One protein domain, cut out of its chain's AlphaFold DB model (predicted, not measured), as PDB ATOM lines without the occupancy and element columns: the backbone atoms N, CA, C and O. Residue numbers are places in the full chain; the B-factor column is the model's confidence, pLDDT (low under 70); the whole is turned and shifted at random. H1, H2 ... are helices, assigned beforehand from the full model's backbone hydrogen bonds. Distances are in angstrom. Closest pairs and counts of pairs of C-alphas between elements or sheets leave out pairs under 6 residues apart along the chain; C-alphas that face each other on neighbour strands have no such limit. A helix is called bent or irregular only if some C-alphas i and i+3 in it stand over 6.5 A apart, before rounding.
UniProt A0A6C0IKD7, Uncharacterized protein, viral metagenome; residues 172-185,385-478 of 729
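Overview. This is residues 172 to 185 and 385 to 478 of the 729 residues of an uncharacterized protein of viral metagenome (UniProt A0A6C0IKD7). The longest helix, H6, crosses H1 at nearly a right angle, and H4 stands side by side with H1, running the opposite way, without reaching H6. Shorter helices lie round these three: H2 and H3 beside H4, H5 at the beginning of H6, and H7 beyond H6, on the side away from H1. The printed part has 108 residues, with seven named helices in the order H1 to H7 and no named strand, and its class is all helix. The whole is compact, with a radius of gyration of the C-alphas of 14.0 A, and spans 39 by 29 by 23 A.

Arrangement. H6, residues 441 to 459, touches H1, residues 172 to 185, with its residues 448 to 455 alone; the closest C-alphas, of Val 175 and Met 451, are 5.3 A apart. Their lines are about perpendicular at 71 degrees, only just past steep. H1 touches H4, residues 402 to 415, at a shallow tilt of 20 degrees, opposite ways; the closest C-alphas, of Leu 174 and Asn 411, are 6.0 A apart. H4 and H6 are apart. H3, residues 395 to 400, and H4 only just touch, and only at the corner by their link, with 3 pairs of C-alphas within 8 A; the closest, of Leu 398 and Arg 405, are 5.7 A apart. H2, residues 388 to 393, is close to H4 but not clearly touching, the C-alphas of Ser 392 and Glu 413 being the closest at 7.4 A. H5, residues 430 to 436, touches H6 residues 443 to 447 alone; the closest C-alphas, of Leu 435 and Asp 443, are 5.7 A apart. H7, residues 470 to 474, and H6 are near each other, with 6 pairs of C-alphas within 10 A. Every O i to N i+4 pair is within hydrogen-bond range in H1, H2, H5, H6 and H7, against 7 of 10 in H4 and 0 of 2 in H3, where 2 of 3 O i to N i+3 pairs are within range.

Along the chain. H1 begins at C-alpha 172 (51.343, 18.367, 28.336) and is 19.7 A long, as is H4. H6 is 26.6 A long, from C-alpha 441 (37.600, 10.117, 45.878) to C-alpha 459 (59.461, 12.851, 30.905). H3 is irregular, with C-alphas 397 and 400 7.6 A apart; H4 is only just irregular, with C-alphas 410 and 413 6.8 A apart.

Size, cuts and confidence. The two C-alphas farthest apart, of Ala 419 and Thr 463, are 40.6 A apart. Residues 186 to 384 are not printed, and C-alphas 185 and 385 are 13.1 A apart across the cut. The link from H4 to H5, residues 416 to 429, is long. The mean pLDDT of the printed part is 84.8; residues 419 to 423 and 464 to 476 are under 70.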
ATOM      1  N   TYR A 172      49.950  18.307  27.908       92.38
ATOM      2  CA  TYR A 172      51.343  18.367  28.336       92.38
ATOM      3  C   TYR A 172      51.502  19.298  29.543       92.38
ATOM      4  O   TYR A 172      52.088  18.919  30.560       92.38
ATOM      5  N   ASP A 173      50.916  20.496  29.451       92.81
ATOM      6  CA  ASP A 173      50.903  21.457  30.550       92.81
ATOM      7  C   ASP A 173      50.147  20.907  31.760       92.81
ATOM      8  O   ASP A 173      50.597  21.105  32.887       92.81
ATOM      9  N   LEU A 174      49.043  20.177  31.555       94.56
ATOM     10  CA  LEU A 174      48.333  19.504  32.644       94.56
ATOM     11  C   LEU A 174      49.251  18.516  33.374       94.56
ATOM     12  O   LEU A 174      49.425  18.655  34.581       94.56
ATOM     13  N   VAL A 175      49.875  17.568  32.668       94.62
ATOM     14  CA  VAL A 175      50.766  16.553  33.262       94.62
ATOM     15  C   VAL A 175      51.907  17.234  34.024       94.62
ATOM     16  O   VAL A 175      52.128  16.960  35.205       94.62
ATOM     17  N   LYS A 176      52.597  18.182  33.378       94.44
ATOM     18  CA  LYS A 176      53.723  18.914  33.972       94.44
ATOM     19  C   LYS A 176      53.307  19.707  35.210       94.44
ATOM     20  O   LYS A 176      53.933  19.587  36.261       94.44
ATOM     21  N   ASN A 177      52.251  20.510  35.106       95.94
ATOM     22  CA  ASN A 177      51.810  21.363  36.208       95.94
ATOM     23  C   ASN A 177      51.223  20.540  37.361       95.94
ATOM     24  O   ASN A 177      51.330  20.970  38.509       95.94
ATOM     25  N   THR A 178      50.644  19.367  37.076       95.88
ATOM     26  CA  THR A 178      50.212  18.406  38.103       95.88
ATOM     27  C   THR A 178      51.413  17.882  38.874       95.88
ATOM     28  O   THR A 178      51.418  17.941  40.100       95.88
ATOM     29  N   TYR A 179      52.468  17.450  38.181       94.56
ATOM     30  CA  TYR A 179      53.697  16.986  38.826       94.56
ATOM     31  C   TYR A 179      54.350  18.078  39.691       94.56
ATOM     32  O   TYR A 179      54.658  17.852  40.865       94.56
ATOM     33  N   ASP A 180      54.483  19.296  39.154       94.25
ATOM     34  CA  ASP A 180      55.016  20.448  39.892       94.25
ATOM     35  C   ASP A 180      54.163  20.788  41.126       94.25
ATOM     36  O   ASP A 180      54.694  21.146  42.184       94.25
ATOM     37  N   PHE A 181      52.835  20.685  41.002       94.44
ATOM     38  CA  PHE A 181      51.907  20.823  42.119       94.44
ATOM     39  C   PHE A 181      52.147  19.736  43.169       94.44
ATOM     40  O   PHE A 181      52.291  20.073  44.340       94.44
ATOM     41  N   LEU A 182      52.264  18.465  42.781       92.69
ATOM     42  CA  LEU A 182      52.462  17.350  43.710       92.69
ATOM     43  C   LEU A 182      53.774  17.457  44.492       92.69
ATOM     44  O   LEU A 182      53.806  17.144  45.684       92.69
ATOM     45  N   ILE A 183      54.854  17.936  43.868       91.00
ATOM     46  CA  ILE A 183      56.113  18.227  44.574       91.00
ATOM     47  C   ILE A 183      55.900  19.317  45.629       91.00
ATOM     48  O   ILE A 183      56.270  19.137  46.791       91.00
ATOM     49  N   LYS A 184      55.287  20.443  45.248       90.31
ATOM     50  CA  LYS A 184      55.031  21.557  46.175       90.31
ATOM     51  C   LYS A 184      54.102  21.135  47.304       90.31
ATOM     52  O   LYS A 184      54.401  21.386  48.467       90.31
ATOM     53  N   GLN A 185      53.034  20.426  46.971       88.19
ATOM     54  CA  GLN A 185      52.058  19.934  47.924       88.19
ATOM     55  C   GLN A 185      52.695  18.966  48.924       88.19
ATOM     56  O   GLN A 185      52.439  19.109  50.108       88.19
ATOM     57  N   ARG A 385      41.985  14.103  47.338       88.12
ATOM     58  CA  ARG A 385      40.891  13.149  47.157       88.12
ATOM     59  C   ARG A 385      39.561  13.846  46.892       88.12
ATOM     60  O   ARG A 385      38.615  13.195  46.482       88.12
ATOM     61  N   THR A 386      39.483  15.162  47.086       90.75
ATOM     62  CA  THR A 386      38.253  15.922  46.857       90.75
ATOM     63  C   THR A 386      37.907  15.957  45.361       90.75
ATOM     64  O   THR A 386      38.721  16.440  44.570       90.75
ATOM     65  N   PRO A 387      36.700  15.517  44.960       94.88
ATOM     66  CA  PRO A 387      36.210  15.629  43.589       94.88
ATOM     67  C   PRO A 387      36.336  17.034  42.996       94.88
ATOM     68  O   PRO A 387      35.933  18.027  43.606       94.88
ATOM     69  N   PHE A 388      36.827  17.132  41.758       94.38
ATOM     70  CA  PHE A 388      36.998  18.421  41.078       94.38
ATOM     71  C   PHE A 388      35.673  19.166  40.854       94.38
ATOM     72  O   PHE A 388      35.645  20.398  40.923       94.38
ATOM     73  N   LEU A 389      34.574  18.432  40.646       92.38
ATOM     74  CA  LEU A 389      33.223  18.996  40.558       92.38
ATOM     75  C   LEU A 389      32.751  19.573  41.898       92.38
ATOM     76  O   LEU A 389      32.122  20.632  41.929       92.38
ATOM     77  N   GLN A 390      33.112  18.932  43.015       92.88
ATOM     78  CA  GLN A 390      32.815  19.462  44.344       92.88
ATOM     79  C   GLN A 390      33.556  20.782  44.568       92.88
ATOM     80  O   GLN A 390      32.928  21.754  44.978       92.88
ATOM     81  N   ILE A 391      34.846  20.852  44.219       92.06
ATOM     82  CA  ILE A 391      35.639  22.091  44.291       92.06
ATOM     83  C   ILE A 391      35.015  23.194  43.423       92.06
ATOM     84  O   ILE A 391      34.941  24.337  43.866       92.06
ATOM     85  N   SER A 392      34.515  22.852  42.229       90.31
ATOM     86  CA  SER A 392      33.830  23.806  41.343       90.31
ATOM     87  C   SER A 392      32.588  24.399  42.014       90.31
ATOM     88  O   SER A 392      32.383  25.611  42.006       90.31
ATOM     89  N   SER A 393      31.778  23.546  42.650       90.25
ATOM     90  CA  SER A 393      30.553  23.961  43.342       90.25
ATOM     91  C   SER A 393      30.802  24.662  44.684       90.25
ATOM     92  O   SER A 393      29.972  25.453  45.130       90.25
ATOM     93  N   GLN A 394      31.930  24.370  45.340       91.25
ATOM     94  CA  GLN A 394      32.288  24.848  46.676       91.25
ATOM     95  C   GLN A 394      33.775  25.260  46.732       91.25
ATOM     96  O   GLN A 394      34.586  24.589  47.381       91.25
ATOM     97  N   PRO A 395      34.163  26.389  46.104       86.88
ATOM     98  CA  PRO A 395      35.568  26.812  46.033       86.88
ATOM     99  C   PRO A 395      36.215  27.066  47.405       86.88
ATOM    100  O   PRO A 395      37.433  26.943  47.561       86.88
ATOM    101  N   ASP A 396      35.399  27.376  48.417       88.44
ATOM    102  CA  ASP A 396      35.829  27.617  49.798       88.44
ATOM    103  C   ASP A 396      36.470  26.396  50.466       88.44
ATOM    104  O   ASP A 396      37.196  26.556  51.450       88.44
ATOM    105  N   ILE A 397      36.280  25.186  49.924       87.38
ATOM    106  CA  ILE A 397      37.003  23.991  50.381       87.38
ATOM    107  C   ILE A 397      38.516  24.225  50.282       87.38
ATOM    108  O   ILE A 397      39.259  23.887  51.198       87.38
ATOM    109  N   LEU A 398      38.983  24.916  49.237       87.19
ATOM    110  CA  LEU A 398      40.399  25.236  49.042       87.19
ATOM    111  C   LEU A 398      40.822  26.550  49.726       87.19
ATOM    112  O   LEU A 398      41.889  27.103  49.415       87.19
ATOM    113  N   LYS A 399      40.025  27.095  50.662       85.62
ATOM    114  CA  LYS A 399      40.323  28.387  51.311       85.62
ATOM    115  C   LYS A 399      41.681  28.399  52.025       85.62
ATOM    116  O   LYS A 399      42.382  29.409  51.999       85.62
ATOM    117  N   ASN A 400      42.075  27.251  52.576       82.81
ATOM    118  CA  ASN A 400      43.293  27.079  53.367       82.81
ATOM    119  C   ASN A 400      44.467  26.466  52.578       82.81
ATOM    120  O   ASN A 400      45.517  26.229  53.165       82.81
ATOM    121  N   ASN A 401      44.315  26.216  51.272       86.62
ATOM    122  CA  ASN A 401      45.390  25.713  50.413       86.62
ATOM    123  C   ASN A 401      45.473  26.535  49.116       86.62
ATOM    124  O   ASN A 401      44.850  26.232  48.095       86.62
ATOM    125  N   ALA A 402      46.248  27.621  49.175       87.81
ATOM    126  CA  ALA A 402      46.444  28.533  48.049       87.81
ATOM    127  C   ALA A 402      47.157  27.860  46.862       87.81
ATOM    128  O   ALA A 402      46.857  28.173  45.707       87.81
ATOM    129  N   THR A 403      48.068  26.925  47.142       89.31
ATOM    130  CA  THR A 403      48.827  26.178  46.134       89.31
ATOM    131  C   THR A 403      47.901  25.312  45.287       89.31
ATOM    132  O   THR A 403      47.907  25.439  44.059       89.31
ATOM    133  N   TYR A 404      47.027  24.529  45.925       91.94
ATOM    134  CA  TYR A 404      45.991  23.762  45.240       91.94
ATOM    135  C   TYR A 404      45.037  24.694  44.500       91.94
ATOM    136  O   TYR A 404      44.820  24.508  43.306       91.94
ATOM    137  N   ARG A 405      44.512  25.745  45.145       91.31
ATOM    138  CA  ARG A 405      43.561  26.660  44.490       91.31
ATOM    139  C   ARG A 405      44.105  27.217  43.175       91.31
ATOM    140  O   ARG A 405      43.403  27.217  42.165       91.31
ATOM    141  N   ARG A 406      45.368  27.652  43.172       91.94
ATOM    142  CA  ARG A 406      46.038  28.151  41.967       91.94
ATOM    143  C   ARG A 406      46.209  27.055  40.916       91.94
ATOM    144  O   ARG A 406      46.002  27.322  39.735       91.94
ATOM    145  N   TYR A 407      46.588  25.848  41.330       94.50
ATOM    146  CA  TYR A 407      46.681  24.700  40.431       94.50
ATOM    147  C   TYR A 407      45.324  24.383  39.783       94.50
ATOM    148  O   TYR A 407      45.253  24.309  38.557       94.50
ATOM    149  N   TYR A 408      44.258  24.291  40.581       93.75
ATOM    150  CA  TYR A 408      42.899  24.001  40.128       93.75
ATOM    151  C   TYR A 408      42.404  25.033  39.109       93.75
ATOM    152  O   TYR A 408      42.083  24.666  37.982       93.75
ATOM    153  N   THR A 409      42.448  26.319  39.470       91.12
ATOM    154  CA  THR A 409      41.975  27.432  38.623       91.12
ATOM    155  C   THR A 409      42.703  27.457  37.272       91.12
ATOM    156  O   THR A 409      42.104  27.623  36.216       91.12
ATOM    157  N   ASN A 410      44.024  27.245  37.276       91.19
ATOM    158  CA  ASN A 410      44.835  27.388  36.064       91.19
ATOM    159  C   ASN A 410      44.847  26.136  35.165       91.19
ATOM    160  O   ASN A 410      45.158  26.235  33.969       91.19
ATOM    161  N   ASN A 411      44.579  24.951  35.726       92.69
ATOM    162  CA  ASN A 411      44.809  23.677  35.034       92.69
ATOM    163  C   ASN A 411      43.579  22.777  34.953       92.69
ATOM    164  O   ASN A 411      43.376  22.184  33.898       92.69
ATOM    165  N   ILE A 412      42.776  22.690  36.015       93.62
ATOM    166  CA  ILE A 412      41.629  21.777  36.088       93.62
ATOM    167  C   ILE A 412      40.348  22.453  35.614       93.62
ATOM    168  O   ILE A 412      39.655  21.900  34.771       93.62
ATOM    169  N   GLU A 413      40.046  23.656  36.105       90.88
ATOM    170  CA  GLU A 413      38.751  24.319  35.891       90.88
ATOM    171  C   GLU A 413      38.384  24.450  34.402       90.88
ATOM    172  O   GLU A 413      37.247  24.201  34.010       90.88
ATOM    173  N   LYS A 414      39.373  24.749  33.550       88.94
ATOM    174  CA  LYS A 414      39.222  24.860  32.087       88.94
ATOM    175  C   LYS A 414      38.878  23.546  31.365       88.94
ATOM    176  O   LYS A 414      38.525  23.590  30.189       88.94
ATOM    177  N   LEU A 415      39.027  22.406  32.040       91.00
ATOM    178  CA  LEU A 415      38.752  21.061  31.522       91.00
ATOM    179  C   LEU A 415      37.450  20.465  32.080       91.00
ATOM    180  O   LEU A 415      37.104  19.335  31.738       91.00
ATOM    181  N   LEU A 416      36.753  21.197  32.956       90.19
ATOM    182  CA  LEU A 416      35.481  20.771  33.527       90.19
ATOM    183  C   LEU A 416      34.314  21.317  32.704       90.19
ATOM    184  O   LEU A 416      34.175  22.530  32.517       90.19
ATOM    185  N   ASP A 417      33.444  20.412  32.270       82.50
ATOM    186  CA  ASP A 417      32.156  20.725  31.671       82.50
ATOM    187  C   ASP A 417      31.157  21.083  32.777       82.50
ATOM    188  O   ASP A 417      30.597  20.232  33.471       82.50
ATOM    189  N   THR A 418      30.998  22.384  33.004       76.75
ATOM    190  CA  THR A 418      30.098  22.935  34.019       76.75
ATOM    191  C   THR A 418      29.223  24.010  33.395       76.75
ATOM    192  O   THR A 418      29.629  24.704  32.463       76.75
ATOM    193  N   ALA A 419      28.022  24.214  33.947       66.44
ATOM    194  CA  ALA A 419      27.059  25.191  33.425       66.44
ATOM    195  C   ALA A 419      27.620  26.628  33.320       66.44
ATOM    196  O   ALA A 419      27.141  27.433  32.515       66.44
ATOM    197  N   THR A 420      28.630  26.951  34.131       64.50
ATOM    198  CA  THR A 420      29.302  28.253  34.197       64.50
ATOM    199  C   THR A 420      30.495  28.384  33.249       64.50
ATOM    200  O   THR A 420      30.903  29.510  32.974       64.50
ATOM    201  N   ASN A 421      31.038  27.283  32.713       67.50
ATOM    202  CA  ASN A 421      32.254  27.285  31.895       67.50
ATOM    203  C   ASN A 421      31.988  26.841  30.444       67.50
ATOM    204  O   ASN A 421      32.369  25.753  30.025       67.50
ATOM    205  N   ARG A 422      31.335  27.710  29.659       60.22
ATOM    206  CA  ARG A 422      30.933  27.428  28.261       60.22
ATOM    207  C   ARG A 422      32.083  27.378  27.248       60.22
ATOM    208  O   ARG A 422      31.879  26.965  26.111       60.22
ATOM    209  N   ASP A 423      33.268  27.824  27.652       69.31
ATOM    210  CA  ASP A 423      34.479  27.824  26.828       69.31
ATOM    211  C   ASP A 423      35.439  26.683  27.223       69.31
ATOM    212  O   ASP A 423      36.599  26.683  26.799       69.31
ATOM    213  N   SER A 424      34.971  25.724  28.031       81.00
ATOM    214  CA  SER A 424      35.763  24.580  28.472       81.00
ATOM    215  C   SER A 424      36.199  23.706  27.294       81.00
ATOM    216  O   SER A 424      35.541  23.600  26.252       81.00
ATOM    217  N   MET A 425      37.367  23.097  27.464       87.81
ATOM    218  CA  MET A 425      37.849  22.052  26.577       87.81
ATOM    219  C   MET A 425      37.459  20.711  27.186       87.81
ATOM    220  O   MET A 425      37.997  20.320  28.220       87.81
ATOM    221  N   ILE A 426      36.535  20.013  26.538       88.75
ATOM    222  CA  ILE A 426      36.068  18.695  26.958       88.75
ATOM    223  C   ILE A 426      37.007  17.637  26.369       88.75
ATOM    224  O   ILE A 426      37.147  17.587  25.139       88.75
ATOM    225  N   PRO A 427      37.620  16.778  27.206       89.50
ATOM    226  CA  PRO A 427      38.501  15.737  26.710       89.50
ATOM    227  C   PRO A 427      37.841  14.757  25.751       89.50
ATOM    228  O   PRO A 427      36.762  14.236  26.023       89.50
ATOM    229  N   GLY A 428      38.538  14.465  24.653       86.38
ATOM    230  CA  GLY A 428      38.128  13.433  23.699       86.38
ATOM    231  C   GLY A 428      38.294  12.004  24.218       86.38
ATOM    232  O   GLY A 428      37.703  11.072  23.675       86.38
ATOM    233  N   ASN A 429      39.095  11.816  25.266       90.50
ATOM    234  CA  ASN A 429      39.254  10.535  25.937       90.50
ATOM    235  C   ASN A 429      38.181  10.347  27.017       90.50
ATOM    236  O   ASN A 429      38.168  11.067  28.019       90.50
ATOM    237  N   HIS A 430      37.325   9.337  26.855       88.56
ATOM    238  CA  HIS A 430      36.223   9.076  27.781       88.56
ATOM    239  C   HIS A 430      36.684   8.669  29.194       88.56
ATOM    240  O   HIS A 430      36.010   9.021  30.163       88.56
ATOM    241  N   LYS A 431      37.827   7.978  29.344       90.06
ATOM    242  CA  LYS A 431      38.401   7.617  30.653       90.06
ATOM    243  C   LYS A 431      38.947   8.854  31.370       90.06
ATOM    244  O   LYS A 431      38.626   9.073  32.534       90.06
ATOM    245  N   LEU A 432      39.705   9.708  30.675       90.56
ATOM    246  CA  LEU A 432      40.190  10.973  31.246       90.56
ATOM    247  C   LEU A 432      39.026  11.903  31.609       90.56
ATOM    248  O   LEU A 432      39.027  12.500  32.683       90.56
ATOM    249  N   TYR A 433      38.012  11.986  30.742       91.31
ATOM    250  CA  TYR A 433      36.780  12.714  31.032       91.31
ATOM    251  C   TYR A 433      36.123  12.195  32.318       91.31
ATOM    252  O   TYR A 433      35.798  12.996  33.195       91.31
ATOM    253  N   ALA A 434      35.984  10.872  32.465       91.50
ATOM    254  CA  ALA A 434      35.403  10.256  33.654       91.50
ATOM    255  C   ALA A 434      36.188  10.594  34.933       91.50
ATOM    256  O   ALA A 434      35.567  10.943  35.932       91.50
ATOM    257  N   LEU A 435      37.527  10.584  34.895       91.88
ATOM    258  CA  LEU A 435      38.364  10.967  36.043       91.88
ATOM    259  C   LEU A 435      38.185  12.438  36.444       91.88
ATOM    260  O   LEU A 435      38.187  12.761  37.629       91.88
ATOM    261  N   LEU A 436      38.011  13.340  35.474       92.12
ATOM    262  CA  LEU A 436      37.801  14.764  35.755       92.12
ATOM    263  C   LEU A 436      36.382  15.072  36.272       92.12
ATOM    264  O   LEU A 436      36.205  16.027  37.027       92.12
ATOM    265  N   HIS A 437      35.390  14.260  35.891       92.25
ATOM    266  CA  HIS A 437      33.960  14.479  36.171       92.25
ATOM    267  C   HIS A 437      33.365  13.466  37.161       92.25
ATOM    268  O   HIS A 437      32.147  13.304  37.252       92.25
ATOM    269  N   THR A 438      34.213  12.764  37.903       92.25
ATOM    270  CA  THR A 438      33.794  11.821  38.941       92.25
ATOM    271  C   THR A 438      33.448  12.532  40.249       92.25
ATOM    272  O   THR A 438      33.968  13.605  40.559       92.25
ATOM    273  N   ASN A 439      32.596  11.889  41.049       91.94
ATOM    274  CA  ASN A 439      32.348  12.241  42.450       91.94
ATOM    275  C   ASN A 439      33.042  11.270  43.422       91.94
ATOM    276  O   ASN A 439      32.819  11.350  44.627       91.94
ATOM    277  N   LYS A 440      33.843  10.322  42.917       91.94
ATOM    278  CA  LYS A 440      34.540   9.323  43.731       91.94
ATOM    279  C   LYS A 440      35.940   9.803  44.091       91.94
ATOM    280  O   LYS A 440      36.718  10.170  43.219       91.94
ATOM    281  N   GLU A 441      36.283   9.716  45.369       89.94
ATOM    282  CA  GLU A 441      37.600  10.117  45.878       89.94
ATOM    283  C   GLU A 441      38.762   9.292  45.302       89.94
ATOM    284  O   GLU A 441      39.846   9.818  45.041       89.94
ATOM    285  N   GLU A 442      38.531   7.995  45.087       87.62
ATOM    286  CA  GLU A 442      39.537   7.053  44.582       87.62
ATOM    287  C   GLU A 442      39.993   7.403  43.160       87.62
ATOM    288  O   GLU A 442      41.181   7.306  42.854       87.62
ATOM    289  N   ASP A 443      39.075   7.887  42.324       89.69
ATOM    290  CA  ASP A 443      39.362   8.295  40.947       89.69
ATOM    291  C   ASP A 443      40.233   9.566  40.912       89.69
ATOM    292  O   ASP A 443      41.117   9.699  40.066       89.69
ATOM    293  N   ILE A 444      40.034  10.495  41.856       92.06
ATOM    294  CA  ILE A 444      40.852  11.715  41.967       92.06
ATOM    295  C   ILE A 444      42.266  11.379  42.437       92.06
ATOM    296  O   ILE A 444      43.242  11.889  41.885       92.06
ATOM    297  N   ALA A 445      42.387  10.492  43.427       89.19
ATOM    298  CA  ALA A 445      43.688   9.988  43.855       89.19
ATOM    299  C   ALA A 445      44.412   9.307  42.683       89.19
ATOM    300  O   ALA A 445      45.566   9.628  42.397       89.19
ATOM    301  N   TYR A 446      43.697   8.452  41.946       88.62
ATOM    302  CA  TYR A 446      44.215   7.789  40.755       88.62
ATOM    303  C   TYR A 446      44.662   8.784  39.676       88.62
ATOM    304  O   TYR A 446      45.726   8.601  39.092       88.62
ATOM    305  N   PHE A 447      43.910   9.863  39.438       92.31
ATOM    306  CA  PHE A 447      44.303  10.922  38.505       92.31
ATOM    307  C   PHE A 447      45.671  11.524  38.865       92.31
ATOM    308  O   PHE A 447      46.537  11.643  37.996       92.31
ATOM    309  N   PHE A 448      45.887  11.892  40.132       92.69
ATOM    310  CA  PHE A 448      47.159  12.474  40.568       92.69
ATOM    311  C   PHE A 448      48.317  11.481  40.447       92.69
ATOM    312  O   PHE A 448      49.358  11.832  39.887       92.69
ATOM    313  N   ASP A 449      48.105  10.247  40.903       89.88
ATOM    314  CA  ASP A 449      49.087   9.164  40.816       89.88
ATOM    315  C   ASP A 449      49.465   8.881  39.350       89.88
ATOM    316  O   ASP A 449      50.639   8.740  39.002       89.88
ATOM    317  N   PHE A 450      48.478   8.861  38.452       90.06
ATOM    318  CA  PHE A 450      48.680   8.656  37.021       90.06
ATOM    319  C   PHE A 450      49.487   9.781  36.369       90.06
ATOM    320  O   PHE A 450      50.439   9.506  35.637       90.06
ATOM    321  N   MET A 451      49.172  11.043  36.663       92.38
ATOM    322  CA  MET A 451      49.927  12.177  36.121       92.38
ATOM    323  C   MET A 451      51.385  12.181  36.601       92.38
ATOM    324  O   MET A 451      52.291  12.449  35.807       92.38
ATOM    325  N   GLU A 452      51.631  11.839  37.871       91.88
ATOM    326  CA  GLU A 452      52.987  11.674  38.406       91.88
ATOM    327  C   GLU A 452      53.730  10.539  37.700       91.88
ATOM    328  O   GLU A 452      54.835  10.756  37.201       91.88
ATOM    329  N   TYR A 453      53.106   9.368  37.564       89.19
ATOM    330  CA  TYR A 453      53.688   8.235  36.847       89.19
ATOM    331  C   TYR A 453      54.075   8.587  35.408       89.19
ATOM    332  O   TYR A 453      55.193   8.299  34.975       89.19
ATOM    333  N   VAL A 454      53.159   9.215  34.662       88.19
ATOM    334  CA  VAL A 454      53.388   9.596  33.264       88.19
ATOM    335  C   VAL A 454      54.574  10.559  33.170       88.19
ATOM    336  O   VAL A 454      55.461  10.368  32.330       88.19
ATOM    337  N   TYR A 455      54.646  11.547  34.065       90.38
ATOM    338  CA  TYR A 455      55.757  12.492  34.103       90.38
ATOM    339  C   TYR A 455      57.084  11.808  34.471       90.38
ATOM    340  O   TYR A 455      58.086  11.973  33.775       90.38
ATOM    341  N   GLU A 456      57.123  10.998  35.528       88.44
ATOM    342  CA  GLU A 456      58.360  10.347  35.972       88.44
ATOM    343  C   GLU A 456      58.897   9.347  34.945       88.44
ATOM    344  O   GLU A 456      60.090   9.371  34.623       88.44
ATOM    345  N   LYS A 457      58.017   8.507  34.391       84.06
ATOM    346  CA  LYS A 457      58.392   7.453  33.447       84.06
ATOM    347  C   LYS A 457      58.806   8.015  32.096       84.06
ATOM    348  O   LYS A 457      59.864   7.650  31.585       84.06
ATOM    349  N   TYR A 458      57.970   8.862  31.497       82.31
ATOM    350  CA  TYR A 458      58.183   9.298  30.121       82.31
ATOM    351  C   TYR A 458      58.999  10.587  30.049       82.31
ATOM    352  O   TYR A 458      59.868  10.693  29.192       82.31
ATOM    353  N   ILE A 459      58.786  11.545  30.958       84.88
ATOM    354  CA  ILE A 459      59.461  12.851  30.905       84.88
ATOM    355  C   ILE A 459      60.811  12.819  31.617       84.88
ATOM    356  O   ILE A 459      61.810  13.242  31.035       84.88
ATOM    357  N   LEU A 460      60.865  12.301  32.845       84.88
ATOM    358  CA  LEU A 460      62.106  12.249  33.624       84.88
ATOM    359  C   LEU A 460      62.952  10.998  33.366       84.88
ATOM    360  O   LEU A 460      64.104  10.965  33.802       84.88
ATOM    361  N   TYR A 461      62.408   9.987  32.682       81.81
ATOM    362  CA  TYR A 461      63.047   8.684  32.460       81.81
ATOM    363  C   TYR A 461      63.523   8.017  33.762       81.81
ATOM    364  O   TYR A 461      64.602   7.421  33.817       81.81
ATOM    365  N   LYS A 462      62.725   8.135  34.827       80.19
ATOM    366  CA  LYS A 462      62.992   7.533  36.138       80.19
ATOM    367  C   LYS A 462      62.080   6.335  36.369       80.19
ATOM    368  O   LYS A 462      60.986   6.246  35.815       80.19
ATOM    369  N   THR A 463      62.526   5.421  37.227       74.94
ATOM    370  CA  THR A 463      61.624   4.427  37.812       74.94
ATOM    371  C   THR A 463      60.553   5.170  38.600       74.94
ATOM    372  O   THR A 463      60.897   6.023  39.419       74.94
ATOM    373  N   SER A 464      59.286   4.854  38.331       69.19
ATOM    374  CA  SER A 464      58.148   5.415  39.059       69.19
ATOM    375  C   SER A 464      58.351   5.259  40.562       69.19
ATOM    376  O   SER A 464      58.654   4.161  41.034       69.19
ATOM    377  N   SER A 465      58.173   6.351  41.299       69.00
ATOM    378  CA  SER A 465      58.193   6.363  42.763       69.00
ATOM    379  C   SER A 465      56.947   5.713  43.379       69.00
ATOM    380  O   SER A 465      56.971   5.312  44.543       69.00
ATOM    381  N   LEU A 466      55.877   5.563  42.592       67.56
ATOM    382  CA  LEU A 466      54.626   4.938  43.006       67.56
ATOM    383  C   LEU A 466      54.694   3.405  42.886       67.56
ATOM    384  O   LEU A 466      55.243   2.901  41.896       67.56
ATOM    385  N   PRO A 467      54.115   2.653  43.846       56.84
ATOM    386  CA  PRO A 467      54.005   1.205  43.749       56.84
ATOM    387  C   PRO A 467      53.142   0.854  42.539       56.84
ATOM    388  O   PRO A 467      51.958   1.181  42.473       56.84
ATOM    389  N   VAL A 468      53.758   0.199  41.559       53.62
ATOM    390  CA  VAL A 468      53.092  -0.205  40.324       53.62
ATOM    391  C   VAL A 468      52.087  -1.308  40.659       53.62
ATOM    392  O   VAL A 468      52.467  -2.468  40.798       53.62
ATOM    393  N   LYS A 469      50.805  -0.963  40.818       58.41
ATOM    394  CA  LYS A 469      49.727  -1.962  40.747       58.41
ATOM    395  C   LYS A 469      49.682  -2.483  39.306       58.41
ATOM    396  O   LYS A 469      49.754  -1.675  38.387       58.41
ATOM    397  N   GLU A 470      49.595  -3.794  39.089       51.16
ATOM    398  CA  GLU A 470      49.609  -4.378  37.731       51.16
ATOM    399  C   GLU A 470      48.513  -3.781  36.827       51.16
ATOM    400  O   GLU A 470      48.809  -3.379  35.700       51.16
ATOM    401  N   ASP A 471      47.310  -3.568  37.370       56.94
ATOM    402  CA  ASP A 471      46.180  -2.935  36.668       56.94
ATOM    403  C   ASP A 471      46.507  -1.508  36.176       56.94
ATOM    404  O   ASP A 471      46.057  -1.066  35.121       56.94
ATOM    405  N   PHE A 472      47.369  -0.787  36.902       56.16
ATOM    406  CA  PHE A 472      47.739   0.600  36.603       56.16
ATOM    407  C   PHE A 472      48.546   0.734  35.304       56.16
ATOM    408  O   PHE A 472      48.477   1.763  34.636       56.16
ATOM    409  N   VAL A 473      49.327  -0.287  34.932       54.19
ATOM    410  CA  VAL A 473      50.152  -0.277  33.707       54.19
ATOM    411  C   VAL A 473      49.360  -0.756  32.501       54.19
ATOM    412  O   VAL A 473      49.596  -0.266  31.397       54.19
ATOM    413  N   GLN A 474      48.428  -1.686  32.713       55.81
ATOM    414  CA  GLN A 474      47.621  -2.268  31.646       55.81
ATOM    415  C   GLN A 474      46.638  -1.245  31.046       55.81
ATOM    416  O   GLN A 474      46.456  -1.239  29.833       55.81
ATOM    417  N   ASP A 475      46.113  -0.318  31.857       62.78
ATOM    418  CA  ASP A 475      45.223   0.777  31.421       62.78
ATOM    419  C   ASP A 475      45.947   2.078  31.011       62.78
ATOM    420  O   ASP A 475      45.331   3.011  30.483       62.78
ATOM    421  N   ALA A 476      47.262   2.182  31.245       68.06
ATOM    422  CA  ALA A 476      47.989   3.440  31.075       68.06
ATOM    423  C   ALA A 476      48.021   3.928  29.619       68.06
ATOM    424  O   ALA A 476      47.945   5.132  29.378       68.06
ATOM    425  N   SER A 477      48.130   3.026  28.640       70.75
ATOM    426  CA  SER A 477      48.163   3.389  27.215       70.75
ATOM    427  C   SER A 477      46.857   4.044  26.762       70.75
ATOM    428  O   SER A 477      46.884   5.038  26.033       70.75
ATOM    429  N   GLU A 478      45.723   3.544  27.252       79.44
ATOM    430  CA  GLU A 478      44.406   4.086  26.934       79.44
ATOM    431  C   GLU A 478      44.169   5.452  27.567       79.44
ATOM    432  O   GLU A 478      43.542   6.293  26.938       79.44
TER     433      GLU A 478